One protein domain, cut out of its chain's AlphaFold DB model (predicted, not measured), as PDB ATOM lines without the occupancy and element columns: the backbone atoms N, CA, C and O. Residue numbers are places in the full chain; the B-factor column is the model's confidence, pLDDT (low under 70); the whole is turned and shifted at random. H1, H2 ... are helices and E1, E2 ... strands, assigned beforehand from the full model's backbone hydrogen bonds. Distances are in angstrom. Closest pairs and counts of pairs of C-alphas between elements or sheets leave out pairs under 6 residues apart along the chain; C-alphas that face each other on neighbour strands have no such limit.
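Overview. This is residues 69 to 192 of the 249 residues of an uncharacterized protein of Leptobacterium flavescens (UniProt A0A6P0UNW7). Three long helices form an up-and-down bundle, and a long strand hairpin, E1 and E2, covers it, with E2 packed on H2 and H3. H2 and H3 run side by side between the hairpin and H1; residues 123 to 128 stick out. The 124 printed residues hold H1, H2, H3, E1 and E2 in that order, class mixed, with the antiparallel sheet E1 - E2. The whole is compact, with a radius of gyration of the C-alphas of 15.7 A, yet elongated, spanning 50 by 27 by 23 A.

Arrangement. Strands E1, residues 162 to 174, and E2, residues 180 to 192, are an antiparallel hairpin at 162 degrees; N 169 and O 186, 2.9 A, and N 184 and O 171, 2.9 A, are within hydrogen-bond range. The closest C-alphas of E2 and H2, residues 99 to 122, are those of Gln 188 and Asn 107, 5.8 A apart. Those of E2 and H3, residues 134 to 158, are Gly 182 and Asp 138, 6.4 A. H2 and H3, a helical hairpin, touch at Val 121 and Ile 137, their closest C-alphas, 7.0 A, at a shallow tilt of 7 degrees, opposite ways. H1, residues 74 to 93, touches H3, closest at the C-alphas of Glu 74 and Gly 136, 4.4 A, at a shallow tilt of 18 degrees, the same way. H1 has a kink of 27 degrees near residue 87. H1 is apart from E1 and E2. Every O i to N i+4 pair is within hydrogen-bond range in H2 and H3, and 14 of 16 in H1.

Along the chain. E1 measures 36.7 A, E2 35.8 A, H3 36.3 A, H2 34.9 A and H1 28.1 A from first to last C-alpha. H1 begins at C-alpha 74 (44.884, -19.986, -11.093); E2 ends at C-alpha 192 (21.388, -41.249, 14.962).

Size, cuts and confidence. The C-alphas farthest apart, of Gly 69 and Asp 161, are 49.8 A apart. The printed part has no cut; the link from H2 to H3 is long. pLDDT is under 70 at residues 69 to 72, 118 to 133 and 173 to 181.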
ATOM      1  N   GLY A  69      58.315 -18.396  -3.121       40.53
ATOM      2  CA  GLY A  69      57.792 -17.414  -4.075       40.53
ATOM      3  C   GLY A  69      57.355 -17.974  -5.441       40.53
ATOM      4  O   GLY A  69      58.110 -18.640  -6.122       40.53
ATOM      5  N   ALA A  70      56.156 -17.573  -5.877       45.94
ATOM      6  CA  ALA A  70      55.655 -17.524  -7.261       45.94
ATOM      7  C   ALA A  70      55.878 -18.748  -8.186       45.94
ATOM      8  O   ALA A  70      56.814 -18.773  -8.978       45.94
ATOM      9  N   SER A  71      54.885 -19.648  -8.277       54.62
ATOM     10  CA  SER A  71      54.104 -19.908  -9.513       54.62
ATOM     11  C   SER A  71      53.082 -21.059  -9.382       54.62
ATOM     12  O   SER A  71      53.030 -21.984 -10.194       54.62
ATOM     13  N   TRP A  72      52.164 -20.972  -8.418       65.62
ATOM     14  CA  TRP A  72      50.878 -21.670  -8.523       65.62
ATOM     15  C   TRP A  72      49.835 -20.704  -9.078       65.62
ATOM     16  O   TRP A  72      49.251 -19.912  -8.336       65.62
ATOM     17  N   SER A  73      49.708 -20.671 -10.406       74.62
ATOM     18  CA  SER A  73      48.712 -19.858 -11.105       74.62
ATOM     19  C   SER A  73      47.305 -20.418 -10.896       74.62
ATOM     20  O   SER A  73      47.129 -21.606 -10.632       74.62
ATOM     21  N   GLU A  74      46.294 -19.574 -11.090       82.44
ATOM     22  CA  GLU A  74      44.884 -19.986 -11.093       82.44
ATOM     23  C   GLU A  74      44.622 -21.142 -12.074       82.44
ATOM     24  O   GLU A  74      43.979 -22.125 -11.722       82.44
ATOM     25  N   SER A  75      45.212 -21.087 -13.272       80.44
ATOM     26  CA  SER A  75      45.092 -22.151 -14.277       80.44
ATOM     27  C   SER A  75      45.654 -23.495 -13.807       80.44
ATOM     28  O   SER A  75      45.058 -24.543 -14.057       80.44
ATOM     29  N   ARG A  76      46.791 -23.485 -13.103       77.56
ATOM     30  CA  ARG A  76      47.394 -24.702 -12.557       77.56
ATOM     31  C   ARG A  76      46.582 -25.243 -11.383       77.56
ATOM     32  O   ARG A  76      46.374 -26.449 -11.318       77.56
ATOM     33  N   ALA A  77      46.088 -24.368 -10.507       77.69
ATOM     34  CA  ALA A  77      45.174 -24.742  -9.430       77.69
ATOM     35  C   ALA A  77      43.913 -25.426  -9.985       77.69
ATOM     36  O   ALA A  77      43.551 -26.511  -9.536       77.69
ATOM     37  N   GLN A  78      43.294 -24.845 -11.014       83.75
ATOM     38  CA  GLN A  78      42.125 -25.430 -11.663       83.75
ATOM     39  C   GLN A  78      42.433 -26.803 -12.283       83.75
ATOM     40  O   GLN A  78      41.726 -27.769 -12.002       83.75
ATOM     41  N   SER A  79      43.516 -26.923 -13.056       81.50
ATOM     42  CA  SER A  79      43.888 -28.194 -13.692       81.50
ATOM     43  C   SER A  79      44.218 -29.293 -12.672       81.50
ATOM     44  O   SER A  79      43.791 -30.437 -12.830       81.50
ATOM     45  N   GLU A  80      44.950 -28.970 -11.600       78.19
ATOM     46  CA  GLU A  80      45.214 -29.931 -10.524       78.19
ATOM     47  C   GLU A  80      43.905 -30.340  -9.830       78.19
ATOM     48  O   GLU A  80      43.698 -31.527  -9.587       78.19
ATOM     49  N   HIS A  81      42.991 -29.397  -9.575       84.25
ATOM     50  CA  HIS A  81      41.694 -29.684  -8.957       84.25
ATOM     51  C   HIS A  81      40.856 -30.641  -9.812       84.25
ATOM     52  O   HIS A  81      40.389 -31.658  -9.304       84.25
ATOM     53  N   GLU A  82      40.712 -30.358 -11.108       84.12
ATOM     54  CA  GLU A  82      39.954 -31.194 -12.046       84.12
ATOM     55  C   GLU A  82      40.512 -32.625 -12.112       84.12
ATOM     56  O   GLU A  82      39.753 -33.597 -12.054       84.12
ATOM     57  N   ASN A  83      41.842 -32.773 -12.134       80.88
ATOM     58  CA  ASN A  83      42.498 -34.082 -12.118       80.88
ATOM     59  C   ASN A  83      42.178 -34.897 -10.851       80.88
ATOM     60  O   ASN A  83      41.981 -36.113 -10.934       80.88
ATOM     61  N   TYR A  84      42.116 -34.256  -9.680       76.25
ATOM     62  CA  TYR A  84      41.723 -34.934  -8.441       76.25
ATOM     63  C   TYR A  84      40.229 -35.225  -8.393       76.25
ATOM     64  O   TYR A  84      39.832 -36.310  -7.966       76.25
ATOM     65  N   LEU A  85      39.404 -34.292  -8.864       82.50
ATOM     66  CA  LEU A  85      37.957 -34.448  -8.875       82.50
ATOM     67  C   LEU A  85      37.545 -35.686  -9.681       82.50
ATOM     68  O   LEU A  85      36.717 -36.470  -9.221       82.50
ATOM     69  N   LEU A  86      38.188 -35.936 -10.826       77.31
ATOM     70  CA  LEU A  86      37.967 -37.152 -11.618       77.31
ATOM     71  C   LEU A  86      38.263 -38.435 -10.825       77.31
ATOM     72  O   LEU A  86      37.462 -39.374 -10.838       77.31
ATOM     73  N   GLN A  87      39.379 -38.472 -10.092       78.69
ATOM     74  CA  GLN A  87      39.750 -39.631  -9.277       78.69
ATOM     75  C   GLN A  87      38.751 -39.857  -8.137       78.69
ATOM     76  O   GLN A  87      38.311 -40.985  -7.905       78.69
ATOM     77  N   TYR A  88      38.345 -38.793  -7.447       84.69
ATOM     78  CA  TYR A  88      37.468 -38.892  -6.282       84.69
ATOM     79  C   TYR A  88      35.996 -39.107  -6.632       84.69
ATOM     80  O   TYR A  88      35.320 -39.843  -5.914       84.69
ATOM     81  N   ASN A  89      35.516 -38.597  -7.767       85.56
ATOM     82  CA  ASN A  89      34.169 -38.893  -8.261       85.56
ATOM     83  C   ASN A  89      33.957 -40.397  -8.454       85.56
ATOM     84  O   ASN A  89      32.936 -40.938  -8.028       85.56
ATOM     85  N   SER A  90      34.950 -41.088  -9.026       79.31
ATOM     86  CA  SER A  90      34.883 -42.543  -9.173       79.31
ATOM     87  C   SER A  90      34.817 -43.247  -7.811       79.31
ATOM     88  O   SER A  90      33.940 -44.079  -7.595       79.31
ATOM     89  N   ARG A  91      35.655 -42.844  -6.845       84.19
ATOM     90  CA  ARG A  91      35.675 -43.417  -5.488       84.19
ATOM     91  C   ARG A  91      34.367 -43.185  -4.733       84.19
ATOM     92  O   ARG A  91      33.904 -44.105  -4.070       84.19
ATOM     93  N   PHE A  92      33.764 -41.999  -4.850       88.56
ATOM     94  CA  PHE A  92      32.496 -41.681  -4.187       88.56
ATOM     95  C   PHE A  92      31.354 -42.563  -4.697       88.56
ATOM     96  O   PHE A  92      30.582 -43.093  -3.905       88.56
ATOM     97  N   SER A  93      31.287 -42.775  -6.016       83.44
ATOM     98  CA  SER A  93      30.246 -43.606  -6.641       83.44
ATOM     99  C   SER A  93      30.302 -45.086  -6.245       83.44
ATOM    100  O   SER A  93      29.314 -45.798  -6.396       83.44
ATOM    101  N   LEU A  94      31.447 -45.541  -5.729       86.88
ATOM    102  CA  LEU A  94      31.674 -46.913  -5.272       86.88
ATOM    103  C   LEU A  94      31.383 -47.098  -3.776       86.88
ATOM    104  O   LEU A  94      31.529 -48.208  -3.261       86.88
ATOM    105  N   ILE A  95      31.014 -46.032  -3.056       88.38
ATOM    106  CA  ILE A  95      30.647 -46.136  -1.646       88.38
ATOM    107  C   ILE A  95      29.285 -46.817  -1.544       88.38
ATOM    108  O   ILE A  95      28.258 -46.249  -1.906       88.38
ATOM    109  N   ASP A  96      29.296 -48.022  -0.989       86.00
ATOM    110  CA  ASP A  96      28.107 -48.806  -0.680       86.00
ATOM    111  C   ASP A  96      28.151 -49.285   0.779       86.00
ATOM    112  O   ASP A  96      29.219 -49.388   1.402       86.00
ATOM    113  N   GLY A  97      26.982 -49.558   1.341       86.81
ATOM    114  CA  GLY A  97      26.791 -49.950   2.729       86.81
ATOM    115  C   GLY A  97      25.407 -49.564   3.239       86.81
ATOM    116  O   GLY A  97      24.573 -49.016   2.521       86.81
ATOM    117  N   GLN A  98      25.162 -49.819   4.523       84.88
ATOM    118  CA  GLN A  98      23.895 -49.475   5.167       84.88
ATOM    119  C   GLN A  98      24.111 -48.854   6.547       84.88
ATOM    120  O   GLN A  98      25.092 -49.141   7.233       84.88
ATOM    121  N   GLY A  99      23.167 -48.005   6.961       85.94
ATOM    122  CA  GLY A  99      23.126 -47.435   8.308       85.94
ATOM    123  C   GLY A  99      24.428 -46.736   8.708       85.94
ATOM    124  O   GLY A  99      24.911 -45.845   8.010       85.94
ATOM    125  N   SER A 100      24.995 -47.140   9.844       87.19
ATOM    126  CA  SER A 100      26.226 -46.557  10.385       87.19
ATOM    127  C   SER A 100      27.471 -46.840   9.540       87.19
ATOM    128  O   SER A 100      28.355 -45.987   9.491       87.19
ATOM    129  N   ASP A 101      27.550 -47.991   8.861       88.19
ATOM    130  CA  ASP A 101      28.689 -48.344   8.000       88.19
ATOM    131  C   ASP A 101      28.777 -47.402   6.793       88.19
ATOM    132  O   ASP A 101      29.836 -46.838   6.515       88.19
ATOM    133  N   LEU A 102      27.638 -47.134   6.145       90.00
ATOM    134  CA  LEU A 102      27.572 -46.180   5.037       90.00
ATOM    135  C   LEU A 102      28.005 -44.776   5.479       90.00
ATOM    136  O   LEU A 102      28.832 -44.145   4.824       90.00
ATOM    137  N   VAL A 103      27.490 -44.301   6.621       88.31
ATOM    138  CA  VAL A 103      27.871 -42.998   7.191       88.31
ATOM    139  C   VAL A 103      29.371 -42.947   7.495       88.31
ATOM    140  O   VAL A 103      30.025 -41.950   7.187       88.31
ATOM    141  N   SER A 104      29.941 -44.025   8.040       88.69
ATOM    142  CA  SER A 104      31.379 -44.115   8.307       88.69
ATOM    143  C   SER A 104      32.207 -44.039   7.024       88.69
ATOM    144  O   SER A 104      33.175 -43.286   6.980       88.69
ATOM    145  N   LYS A 105      31.831 -44.774   5.971       89.94
ATOM    146  CA  LYS A 105      32.546 -44.769   4.683       89.94
ATOM    147  C   LYS A 105      32.499 -43.406   3.999       89.94
ATOM    148  O   LYS A 105      33.525 -42.939   3.511       89.94
ATOM    149  N   VAL A 106      31.341 -42.744   4.011       92.06
ATOM    150  CA  VAL A 106      31.193 -41.380   3.480       92.06
ATOM    151  C   VAL A 106      32.044 -40.387   4.269       92.06
ATOM    152  O   VAL A 106      32.747 -39.584   3.664       92.06
ATOM    153  N   ASN A 107      32.043 -40.453   5.603       90.25
ATOM    154  CA  ASN A 107      32.900 -39.590   6.421       90.25
ATOM    155  C   ASN A 107      34.386 -39.823   6.139       90.25
ATOM    156  O   ASN A 107      35.135 -38.856   6.010       90.25
ATOM    157  N   SER A 108      34.816 -41.083   6.019       88.81
ATOM    158  CA  SER A 108      36.195 -41.408   5.646       88.81
ATOM    159  C   SER A 108      36.548 -40.835   4.277       88.81
ATOM    160  O   SER A 108      37.593 -40.216   4.137       88.81
ATOM    161  N   PHE A 109      35.657 -40.951   3.290       90.75
ATOM    162  CA  PHE A 109      35.859 -40.353   1.972       90.75
ATOM    163  C   PHE A 109      35.994 -38.825   2.029       90.75
ATOM    164  O   PHE A 109      36.927 -38.277   1.449       90.75
ATOM    165  N   LEU A 110      35.081 -38.137   2.722       90.25
ATOM    166  CA  LEU A 110      35.087 -36.672   2.823       90.25
ATOM    167  C   LEU A 110      36.346 -36.175   3.531       90.25
ATOM    168  O   LEU A 110      36.958 -35.199   3.101       90.25
ATOM    169  N   LYS A 111      36.761 -36.890   4.581       85.81
ATOM    170  CA  LYS A 111      38.013 -36.629   5.280       85.81
ATOM    171  C   LYS A 111      39.212 -36.860   4.364       85.81
ATOM    172  O   LYS A 111      40.040 -35.969   4.264       85.81
ATOM    173  N   ASP A 112      39.298 -37.996   3.676       84.62
ATOM    174  CA  ASP A 112      40.401 -38.306   2.754       84.62
ATOM    175  C   ASP A 112      40.521 -37.258   1.640       84.62
ATOM    176  O   ASP A 112      41.620 -36.780   1.356       84.62
ATOM    177  N   PHE A 113      39.392 -36.865   1.039       85.12
ATOM    178  CA  PHE A 113      39.353 -35.806   0.031       85.12
ATOM    179  C   PHE A 113      39.892 -34.492   0.598       85.12
ATOM    180  O   PHE A 113      40.725 -33.838  -0.034       85.12
ATOM    181  N   ALA A 114      39.473 -34.140   1.818       83.25
ATOM    182  CA  ALA A 114      39.959 -32.948   2.484       83.25
ATOM    183  C   ALA A 114      41.453 -33.011   2.831       83.25
ATOM    184  O   ALA A 114      42.174 -32.037   2.639       83.25
ATOM    185  N   MET A 115      41.941 -34.165   3.281       74.44
ATOM    186  CA  MET A 115      43.344 -34.376   3.638       74.44
ATOM    187  C   MET A 115      44.276 -34.281   2.433       74.44
ATOM    188  O   MET A 115      45.273 -33.571   2.501       74.44
ATOM    189  N   VAL A 116      43.955 -34.959   1.325       72.06
ATOM    190  CA  VAL A 116      44.805 -34.926   0.120       72.06
ATOM    191  C   VAL A 116      44.906 -33.512  -0.424       72.06
ATOM    192  O   VAL A 116      45.978 -33.079  -0.834       72.06
ATOM    193  N   TYR A 117      43.808 -32.766  -0.388       70.06
ATOM    194  CA  TYR A 117      43.822 -31.357  -0.740       70.06
ATOM    195  C   TYR A 117      44.786 -30.553   0.141       70.06
ATOM    196  O   TYR A 117      45.599 -29.785  -0.378       70.06
ATOM    197  N   LEU A 118      44.701 -30.744   1.464       69.38
ATOM    198  CA  LEU A 118      45.572 -30.062   2.412       69.38
ATOM    199  C   LEU A 118      47.019 -30.408   2.102       69.38
ATOM    200  O   LEU A 118      47.812 -29.503   1.908       69.38
ATOM    201  N   GLU A 119      47.365 -31.675   1.905       66.12
ATOM    202  CA  GLU A 119      48.710 -32.064   1.469       66.12
ATOM    203  C   GLU A 119      49.129 -31.344   0.178       66.12
ATOM    204  O   GLU A 119      50.229 -30.810   0.111       66.12
ATOM    205  N   GLN A 120      48.253 -31.228  -0.826       63.03
ATOM    206  CA  GLN A 120      48.605 -30.588  -2.098       63.03
ATOM    207  C   GLN A 120      48.901 -29.096  -2.006       63.03
ATOM    208  O   GLN A 120      49.769 -28.624  -2.742       63.03
ATOM    209  N   VAL A 121      48.194 -28.349  -1.163       61.66
ATOM    210  CA  VAL A 121      48.450 -26.908  -0.992       61.66
ATOM    211  C   VAL A 121      49.730 -26.672  -0.185       61.66
ATOM    212  O   VAL A 121      50.344 -25.611  -0.293       61.66
ATOM    213  N   THR A 122      50.137 -27.657   0.617       57.03
ATOM    214  CA  THR A 122      51.018 -27.434   1.769       57.03
ATOM    215  C   THR A 122      52.373 -28.112   1.651       57.03
ATOM    216  O   THR A 122      53.356 -27.582   2.165       57.03
ATOM    217  N   TYR A 123      52.446 -29.236   0.940       53.19
ATOM    218  CA  TYR A 123      53.645 -30.044   0.777       53.19
ATOM    219  C   TYR A 123      53.696 -30.648  -0.634       53.19
ATOM    220  O   TYR A 123      52.721 -31.212  -1.137       53.19
ATOM    221  N   GLN A 124      54.856 -30.631  -1.296       45.53
ATOM    222  CA  GLN A 124      55.086 -31.691  -2.275       45.53
ATOM    223  C   GLN A 124      55.389 -32.987  -1.524       45.53
ATOM    224  O   GLN A 124      56.208 -33.024  -0.610       45.53
ATOM    225  N   ARG A 125      54.843 -34.095  -2.028       43.41
ATOM    226  CA  ARG A 125      55.257 -35.470  -1.694       43.41
ATOM    227  C   ARG A 125      56.778 -35.716  -1.852       43.41
ATOM    228  O   ARG A 125      57.270 -36.745  -1.414       43.41
ATOM    229  N   SER A 126      57.510 -34.789  -2.482       42.47
ATOM    230  CA  SER A 126      58.970 -34.775  -2.658       42.47
ATOM    231  C   SER A 126      59.748 -34.132  -1.495       42.47
ATOM    232  O   SER A 126      60.974 -34.117  -1.540       42.47
ATOM    233  N   GLY A 127      59.072 -33.585  -0.476       49.56
ATOM    234  CA  GLY A 127      59.715 -32.885   0.644       49.56
ATOM    235  C   GLY A 127      60.163 -31.452   0.331       49.56
ATOM    236  O   GLY A 127      60.778 -30.822   1.185       49.56
ATOM    237  N   ALA A 128      59.855 -30.933  -0.862       50.12
ATOM    238  CA  ALA A 128      60.133 -29.550  -1.234       50.12
ATOM    239  C   ALA A 128      58.901 -28.637  -1.018       50.12
ATOM    240  O   ALA A 128      57.780 -29.031  -1.369       50.12
ATOM    241  N   PRO A 129      59.101 -27.411  -0.499       54.16
ATOM    242  CA  PRO A 129      58.113 -26.330  -0.512       54.16
ATOM    243  C   PRO A 129      57.490 -26.141  -1.900       54.16
ATOM    244  O   PRO A 129      58.213 -26.152  -2.899       54.16
ATOM    245  N   LYS A 130      56.167 -25.943  -2.001       55.50
ATOM    246  CA  LYS A 130      55.555 -25.525  -3.276       55.50
ATOM    247  C   LYS A 130      55.632 -24.007  -3.401       55.50
ATOM    248  O   LYS A 130      55.321 -23.286  -2.461       55.50
ATOM    249  N   ASP A 131      55.961 -23.513  -4.590       57.28
ATOM    250  CA  ASP A 131      55.943 -22.077  -4.851       57.28
ATOM    251  C   ASP A 131      54.509 -21.548  -5.071       57.28
ATOM    252  O   ASP A 131      54.028 -21.442  -6.203       57.28
ATOM    253  N   CYS A 132      53.766 -21.238  -4.004       62.47
ATOM    254  CA  CYS A 132      52.332 -20.924  -4.098       62.47
ATOM    255  C   CYS A 132      52.034 -19.414  -4.177       62.47
ATOM    256  O   CYS A 132      52.504 -18.618  -3.363       62.47
ATOM    257  N   THR A 133      51.173 -18.992  -5.118       68.88
ATOM    258  CA  THR A 133      50.621 -17.620  -5.119       68.88
ATOM    259  C   THR A 133      49.328 -17.561  -4.307       68.88
ATOM    260  O   THR A 133      48.550 -18.513  -4.319       68.88
ATOM    261  N   LYS A 134      49.044 -16.424  -3.649       72.88
ATOM    262  CA  LYS A 134      47.781 -16.236  -2.905       72.88
ATOM    263  C   LYS A 134      46.554 -16.506  -3.786       72.88
ATOM    264  O   LYS A 134      45.651 -17.199  -3.355       72.88
ATOM    265  N   ARG A 135      46.555 -16.006  -5.027       74.75
ATOM    266  CA  ARG A 135      45.433 -16.171  -5.968       74.75
ATOM    267  C   ARG A 135      45.189 -17.635  -6.342       74.75
ATOM    268  O   ARG A 135      44.046 -18.072  -6.355       74.75
ATOM    269  N   GLY A 136      46.259 -18.394  -6.590       76.00
ATOM    270  CA  GLY A 136      46.160 -19.831  -6.853       76.00
ATOM    271  C   GLY A 136      45.594 -20.600  -5.661       76.00
ATOM    272  O   GLY A 136      44.687 -21.406  -5.847       76.00
ATOM    273  N   ILE A 137      46.066 -20.300  -4.441       76.69
ATOM    274  CA  ILE A 137      45.538 -20.921  -3.217       76.69
ATOM    275  C   ILE A 137      44.063 -20.560  -3.021       76.69
ATOM    276  O   ILE A 137      43.246 -21.461  -2.864       76.69
ATOM    277  N   ASP A 138      43.709 -19.273  -3.091       79.25
ATOM    278  CA  ASP A 138      42.332 -18.798  -2.902       79.25
ATOM    279  C   ASP A 138      41.363 -19.510  -3.869       79.25
ATOM    280  O   ASP A 138      40.302 -19.990  -3.457       79.25
ATOM    281  N   LEU A 139      41.739 -19.627  -5.152       83.62
ATOM    282  CA  LEU A 139      40.933 -20.340  -6.144       83.62
ATOM    283  C   LEU A 139      40.828 -21.831  -5.813       83.62
ATOM    284  O   LEU A 139      39.731 -22.387  -5.841       83.62
ATOM    285  N   TYR A 140      41.942 -22.479  -5.475       82.12
ATOM    286  CA  TYR A 140      41.948 -23.901  -5.148       82.12
ATOM    287  C   TYR A 140      41.064 -24.203  -3.925       82.12
ATOM    288  O   TYR A 140      40.300 -25.164  -3.946       82.12
ATOM    289  N   VAL A 141      41.118 -23.365  -2.878       82.69
ATOM    290  CA  VAL A 141      40.260 -23.456  -1.672       82.69
ATOM    291  C   VAL A 141      38.792 -23.323  -2.045       82.69
ATOM    292  O   VAL A 141      37.968 -24.145  -1.644       82.69
ATOM    293  N   SER A 142      38.464 -22.326  -2.865       86.62
ATOM    294  CA  SER A 142      37.096 -22.104  -3.338       86.62
ATOM    295  C   SER A 142      36.539 -23.307  -4.113       86.62
ATOM    296  O   SER A 142      35.415 -23.755  -3.854       86.62
ATOM    297  N   LEU A 143      37.335 -23.870  -5.031       87.50
ATOM    298  CA  LEU A 143      36.959 -25.045  -5.821       87.50
ATOM    299  C   LEU A 143      36.703 -26.260  -4.927       87.50
ATOM    300  O   LEU A 143      35.665 -26.909  -5.028       87.50
ATOM    301  N   MET A 144      37.599 -26.527  -3.983       85.81
ATOM    302  CA  MET A 144      37.465 -27.659  -3.075       85.81
ATOM    303  C   MET A 144      36.268 -27.542  -2.131       85.81
ATOM    304  O   MET A 144      35.505 -28.501  -2.012       85.81
ATOM    305  N   ASN A 145      36.059 -26.384  -1.498       89.12
ATOM    306  CA  ASN A 145      34.880 -26.162  -0.658       89.12
ATOM    307  C   ASN A 145      33.584 -26.294  -1.476       89.12
ATOM    308  O   ASN A 145      32.541 -26.700  -0.961       89.12
ATOM    309  N   THR A 146      33.625 -25.984  -2.773       91.94
ATOM    310  CA  THR A 146      32.504 -26.242  -3.684       91.94
ATOM    311  C   THR A 146      32.288 -27.742  -3.893       91.94
ATOM    312  O   THR A 146      31.186 -28.219  -3.625       91.94
ATOM    313  N   SER A 147      33.325 -28.511  -4.233       91.94
ATOM    314  CA  SER A 147      33.210 -29.971  -4.393       91.94
ATOM    315  C   SER A 147      32.797 -30.693  -3.107       91.94
ATOM    316  O   SER A 147      31.987 -31.615  -3.149       91.94
ATOM    317  N   LEU A 148      33.290 -30.268  -1.939       90.88
ATOM    318  CA  LEU A 148      32.867 -30.832  -0.653       90.88
ATOM    319  C   LEU A 148      31.375 -30.610  -0.401       90.88
ATOM    320  O   LEU A 148      30.678 -31.544   0.000       90.88
ATOM    321  N   ARG A 149      30.854 -29.413  -0.699       92.50
ATOM    322  CA  ARG A 149      29.411 -29.136  -0.613       92.50
ATOM    323  C   ARG A 149      28.601 -30.000  -1.578       92.50
ATOM    324  O   ARG A 149      27.524 -30.474  -1.208       92.50
ATOM    325  N   GLU A 150      29.115 -30.249  -2.779       92.94
ATOM    326  CA  GLU A 150      28.488 -31.152  -3.749       92.94
ATOM    327  C   GLU A 150      28.444 -32.598  -3.236       92.94
ATOM    328  O   GLU A 150      27.371 -33.207  -3.234       92.94
ATOM    329  N   TYR A 151      29.551 -33.125  -2.699       92.56
ATOM    330  CA  TYR A 151      29.578 -34.461  -2.093       92.56
ATOM    331  C   TYR A 151      28.660 -34.573  -0.875       92.56
ATOM    332  O   TYR A 151      27.970 -35.579  -0.718       92.56
ATOM    333  N   VAL A 152      28.590 -33.543  -0.029       93.06
ATOM    334  CA  VAL A 152      27.652 -33.488   1.105       93.06
ATOM    335  C   VAL A 152      26.206 -33.539   0.623       93.06
ATOM    336  O   VAL A 152      25.392 -34.260   1.203       93.06
ATOM    337  N   SER A 153      25.872 -32.790  -0.429       92.44
ATOM    338  CA  SER A 153      24.536 -32.799  -1.029       92.44
ATOM    339  C   SER A 153      24.185 -34.185  -1.581       92.44
ATOM    340  O   SER A 153      23.127 -34.735  -1.262       92.44
ATOM    341  N   ALA A 154      25.112 -34.798  -2.322       90.94
ATOM    342  CA  ALA A 154      24.949 -36.152  -2.839       90.94
ATOM    343  C   ALA A 154      24.788 -37.175  -1.701       90.94
ATOM    344  O   ALA A 154      23.844 -37.962  -1.713       90.94
ATOM    345  N   ALA A 155      25.621 -37.112  -0.662       91.06
ATOM    346  CA  ALA A 155      25.531 -37.994   0.498       91.06
ATOM    347  C   ALA A 155      24.183 -37.867   1.225       91.06
ATOM    348  O   ALA A 155      23.546 -38.874   1.524       91.06
ATOM    349  N   LYS A 156      23.690 -36.638   1.442       90.00
ATOM    350  CA  LYS A 156      22.366 -36.396   2.043       90.00
ATOM    351  C   LYS A 156      21.236 -37.057   1.252       90.00
ATOM    352  O   LYS A 156      20.275 -37.508   1.868       90.00
ATOM    353  N   SER A 157      21.350 -37.132  -0.077       87.56
ATOM    354  CA  SER A 157      20.357 -37.826  -0.908       87.56
ATOM    355  C   SER A 157      20.360 -39.344  -0.691       87.56
ATOM    356  O   SER A 157      19.294 -39.943  -0.621       87.56
ATOM    357  N   VAL A 158      21.538 -39.948  -0.497       86.75
ATOM    358  CA  VAL A 158      21.685 -41.387  -0.210       86.75
ATOM    359  C   VAL A 158      21.222 -41.713   1.215       86.75
ATOM    360  O   VAL A 158      20.662 -42.771   1.476       86.75
ATOM    361  N   PHE A 159      21.396 -40.778   2.149       88.62
ATOM    362  CA  PHE A 159      20.977 -40.914   3.542       88.62
ATOM    363  C   PHE A 159      19.491 -40.611   3.799       88.62
ATOM    364  O   PHE A 159      19.125 -40.402   4.956       88.62
ATOM    365  N   SER A 160      18.627 -40.567   2.775       85.44
ATOM    366  CA  SER A 160      17.221 -40.133   2.910       85.44
ATOM    367  C   SER A 160      16.448 -40.855   4.018       85.44
ATOM    368  O   SER A 160      15.606 -40.247   4.690       85.44
ATOM    369  N   ASP A 161      16.780 -42.127   4.231       85.31
ATOM    370  CA  ASP A 161      16.087 -43.033   5.149       85.31
ATOM    371  C   ASP A 161      16.767 -43.098   6.527       85.31
ATOM    372  O   ASP A 161      16.270 -43.722   7.469       85.31
ATOM    373  N   LEU A 162      17.905 -42.419   6.682       87.31
ATOM    374  CA  LEU A 162      18.665 -42.369   7.922       87.31
ATOM    375  C   LEU A 162      18.367 -41.077   8.689       87.31
ATOM    376  O   LEU A 162      18.088 -40.006   8.136       87.31
ATOM    377  N   ARG A 163      18.444 -41.162  10.014       88.62
ATOM    378  CA  ARG A 163      18.517 -39.989  10.877       88.62
ATOM    379  C   ARG A 163      19.991 -39.638  11.036       88.62
ATOM    380  O   ARG A 163      20.751 -40.385  11.649       88.62
ATOM    381  N   ILE A 164      20.380 -38.511  10.462       89.25
ATOM    382  CA  ILE A 164      21.756 -38.022  10.444       89.25
ATOM    383  C   ILE A 164      21.798 -36.583  10.948       89.25
ATOM    384  O   ILE A 164      20.993 -35.758  10.517       89.25
ATOM    385  N   ASP A 165      22.757 -36.291  11.821       89.00
ATOM    386  CA  ASP A 165      23.160 -34.912  12.096       89.00
ATOM    387  C   ASP A 165      24.336 -34.552  11.186       89.00
ATOM    388  O   ASP A 165      25.114 -35.420  10.782       89.00
ATOM    389  N   TYR A 166      24.466 -33.268  10.870       89.81
ATOM    390  CA  TYR A 166      25.549 -32.726  10.060       89.81
ATOM    391  C   TYR A 166      26.295 -31.671  10.869       89.81
ATOM    392  O   TYR A 166      25.674 -30.792  11.467       89.81
ATOM    393  N   SER A 167      27.617 -31.755  10.857       87.31
ATOM    394  CA  SER A 167      28.518 -30.758  11.421       87.31
ATOM    395  C   SER A 167      29.662 -30.500  10.454       87.31
ATOM    396  O   SER A 167      29.990 -31.347   9.626       87.31
ATOM    397  N   GLU A 168      30.302 -29.352  10.591       85.25
ATOM    398  CA  GLU A 168      31.399 -28.934   9.731       85.25
ATOM    399  C   GLU A 168      32.518 -28.392  10.615       85.25
ATOM    400  O   GLU A 168      32.262 -27.647  11.562       85.25
ATOM    401  N   THR A 169      33.742 -28.854  10.368       82.31
ATOM    402  CA  THR A 169      34.935 -28.410  11.095       82.31
ATOM    403  C   THR A 169      35.808 -27.616  10.152       82.31
ATOM    404  O   THR A 169      36.305 -28.152   9.166       82.31
ATOM    405  N   ASN A 170      36.022 -26.356  10.485       80.12
ATOM    406  CA  ASN A 170      36.831 -25.453   9.690       80.12
ATOM    407  C   ASN A 170      38.306 -25.590  10.064       80.12
ATOM    408  O   ASN A 170      38.654 -25.645  11.246       80.12
ATOM    409  N   ILE A 171      39.158 -25.691   9.049       76.12
ATOM    410  CA  ILE A 171      40.603 -25.828   9.190       76.12
ATOM    411  C   ILE A 171      41.257 -24.642   8.504       76.12
ATOM    412  O   ILE A 171      41.232 -24.533   7.276       76.12
ATOM    413  N   ASP A 172      41.877 -23.790   9.313       74.38
ATOM    414  CA  ASP A 172      42.631 -22.649   8.819       74.38
ATOM    415  C   ASP A 172      43.903 -23.108   8.112       74.38
ATOM    416  O   ASP A 172      44.689 -23.916   8.615       74.38
ATOM    417  N   LEU A 173      44.121 -22.531   6.938       69.94
ATOM    418  CA  LEU A 173      45.338 -22.668   6.173       69.94
ATOM    419  C   LEU A 173      46.284 -21.534   6.540       69.94
ATOM    420  O   LEU A 173      45.996 -20.374   6.247       69.94
ATOM    421  N   VAL A 174      47.427 -21.853   7.142       66.38
ATOM    422  CA  VAL A 174      48.420 -20.859   7.555       66.38
ATOM    423  C   VAL A 174      49.785 -21.221   6.977       66.38
ATOM    424  O   VAL A 174      50.251 -22.348   7.110       66.38
ATOM    425  N   ASP A 175      50.437 -20.270   6.306       62.31
ATOM    426  CA  ASP A 175      51.784 -20.500   5.778       62.31
ATOM    427  C   ASP A 175      52.863 -20.536   6.876       62.31
ATOM    428  O   ASP A 175      52.612 -20.265   8.051       62.31
ATOM    429  N   SER A 176      54.094 -20.876   6.500       59.12
ATOM    430  CA  SER A 176      55.212 -21.035   7.434       59.12
ATOM    431  C   SER A 176      55.639 -19.742   8.131       59.12
ATOM    432  O   SER A 176      56.298 -19.804   9.172       59.12
ATOM    433  N   VAL A 177      55.201 -18.583   7.625       58.62
ATOM    434  CA  VAL A 177      55.382 -17.267   8.257       58.62
ATOM    435  C   VAL A 177      54.131 -16.790   9.005       58.62
ATOM    436  O   VAL A 177      54.066 -15.631   9.417       58.62
ATOM    437  N   GLY A 178      53.145 -17.667   9.216       57.81
ATOM    438  CA  GLY A 178      51.960 -17.392  10.027       57.81
ATOM    439  C   GLY A 178      50.850 -16.620   9.306       57.81
ATOM    440  O   GLY A 178      49.917 -16.155   9.960       57.81
ATOM    441  N   LYS A 179      50.921 -16.439   7.982       63.12
ATOM    442  CA  LYS A 179      49.877 -15.728   7.229       63.12
ATOM    443  C   LYS A 179      48.755 -16.680   6.850       63.12
ATOM    444  O   LYS A 179      48.990 -17.731   6.263       63.12
ATOM    445  N   TYR A 180      47.529 -16.244   7.109       68.19
ATOM    446  CA  TYR A 180      46.318 -16.928   6.675       68.19
ATOM    447  C   TYR A 180      46.221 -16.988   5.143       68.19
ATOM    448  O   TYR A 180      46.444 -15.993   4.442       68.19
ATOM    449  N   ARG A 181      45.878 -18.168   4.628       67.44
ATOM    450  CA  ARG A 181      45.794 -18.508   3.203       67.44
ATOM    451  C   ARG A 181      44.431 -19.057   2.785       67.44
ATOM    452  O   ARG A 181      44.234 -19.287   1.600       67.44
ATOM    453  N   GLY A 182      43.501 -19.233   3.717       72.56
ATOM    454  CA  GLY A 182      42.167 -19.753   3.440       72.56
ATOM    455  C   GLY A 182      41.691 -20.695   4.533       72.56
ATOM    456  O   GLY A 182      42.375 -20.899   5.530       72.56
ATOM    457  N   GLU A 183      40.525 -21.279   4.319       79.31
ATOM    458  CA  GLU A 183      39.893 -22.191   5.259       79.31
ATOM    459  C   GLU A 183      39.260 -23.331   4.468       79.31
ATOM    460  O   GLU A 183      38.581 -23.108   3.459       79.31
ATOM    461  N   VAL A 184      39.509 -24.554   4.920       78.56
ATOM    462  CA  VAL A 184      38.875 -25.756   4.389       78.56
ATOM    463  C   VAL A 184      37.834 -26.222   5.382       78.56
ATOM    464  O   VAL A 184      38.152 -26.516   6.536       78.56
ATOM    465  N   SER A 185      36.600 -26.346   4.921       83.19
ATOM    466  CA  SER A 185      35.500 -26.786   5.763       83.19
ATOM    467  C   SER A 185      35.310 -28.293   5.599       83.19
ATOM    468  O   SER A 185      34.930 -28.769   4.534       83.19
ATOM    469  N   VAL A 186      35.635 -29.072   6.634       83.69
ATOM    470  CA  VAL A 186      35.569 -30.540   6.615       83.69
ATOM    471  C   VAL A 186      34.208 -31.005   7.140       83.69
ATOM    472  O   VAL A 186      33.951 -30.909   8.346       83.69
ATOM    473  N   PRO A 187      33.329 -31.530   6.273       88.38
ATOM    474  CA  PRO A 187      32.016 -32.004   6.680       88.38
ATOM    475  C   PRO A 187      32.090 -33.348   7.410       88.38
ATOM    476  O   PRO A 187      32.885 -34.227   7.074       88.38
ATOM    477  N   GLN A 188      31.188 -33.533   8.369       89.25
ATOM    478  CA  GLN A 188      31.017 -34.774   9.110       89.25
ATOM    479  C   GLN A 188      29.532 -35.062   9.351       89.25
ATOM    480  O   GLN A 188      28.758 -34.194   9.756       89.25
ATOM    481  N   PHE A 189      29.147 -36.316   9.143       89.56
ATOM    482  CA  PHE A 189      27.820 -36.834   9.453       89.56
ATOM    483  C   PHE A 189      27.850 -37.688  10.721       89.56
ATOM    484  O   PHE A 189      28.755 -38.499  10.918       89.56
ATOM    485  N   ILE A 190      26.833 -37.558  11.569       88.25
ATOM    486  CA  ILE A 190      26.676 -38.370  12.780       88.25
ATOM    487  C   ILE A 190      25.411 -39.207  12.632       88.25
ATOM    488  O   ILE A 190      24.309 -38.672  12.524       88.25
ATOM    489  N   TYR A 191      25.563 -40.531  12.641       87.12
ATOM    490  CA  TYR A 191      24.434 -41.456  12.584       87.12
ATOM    491  C   TYR A 191      23.644 -41.444  13.900       87.12
ATOM    492  O   TYR A 191      24.216 -41.604  14.979       87.12
ATOM    493  N   ARG A 192      22.318 -41.282  13.815       86.25
ATOM    494  CA  ARG A 192      21.388 -41.249  14.962       86.25
ATOM    495  C   ARG A 192      20.340 -42.363  14.943       86.25
ATOM    496  O   ARG A 192      19.451 -42.360  15.788       86.25
TER     497      ARG A 192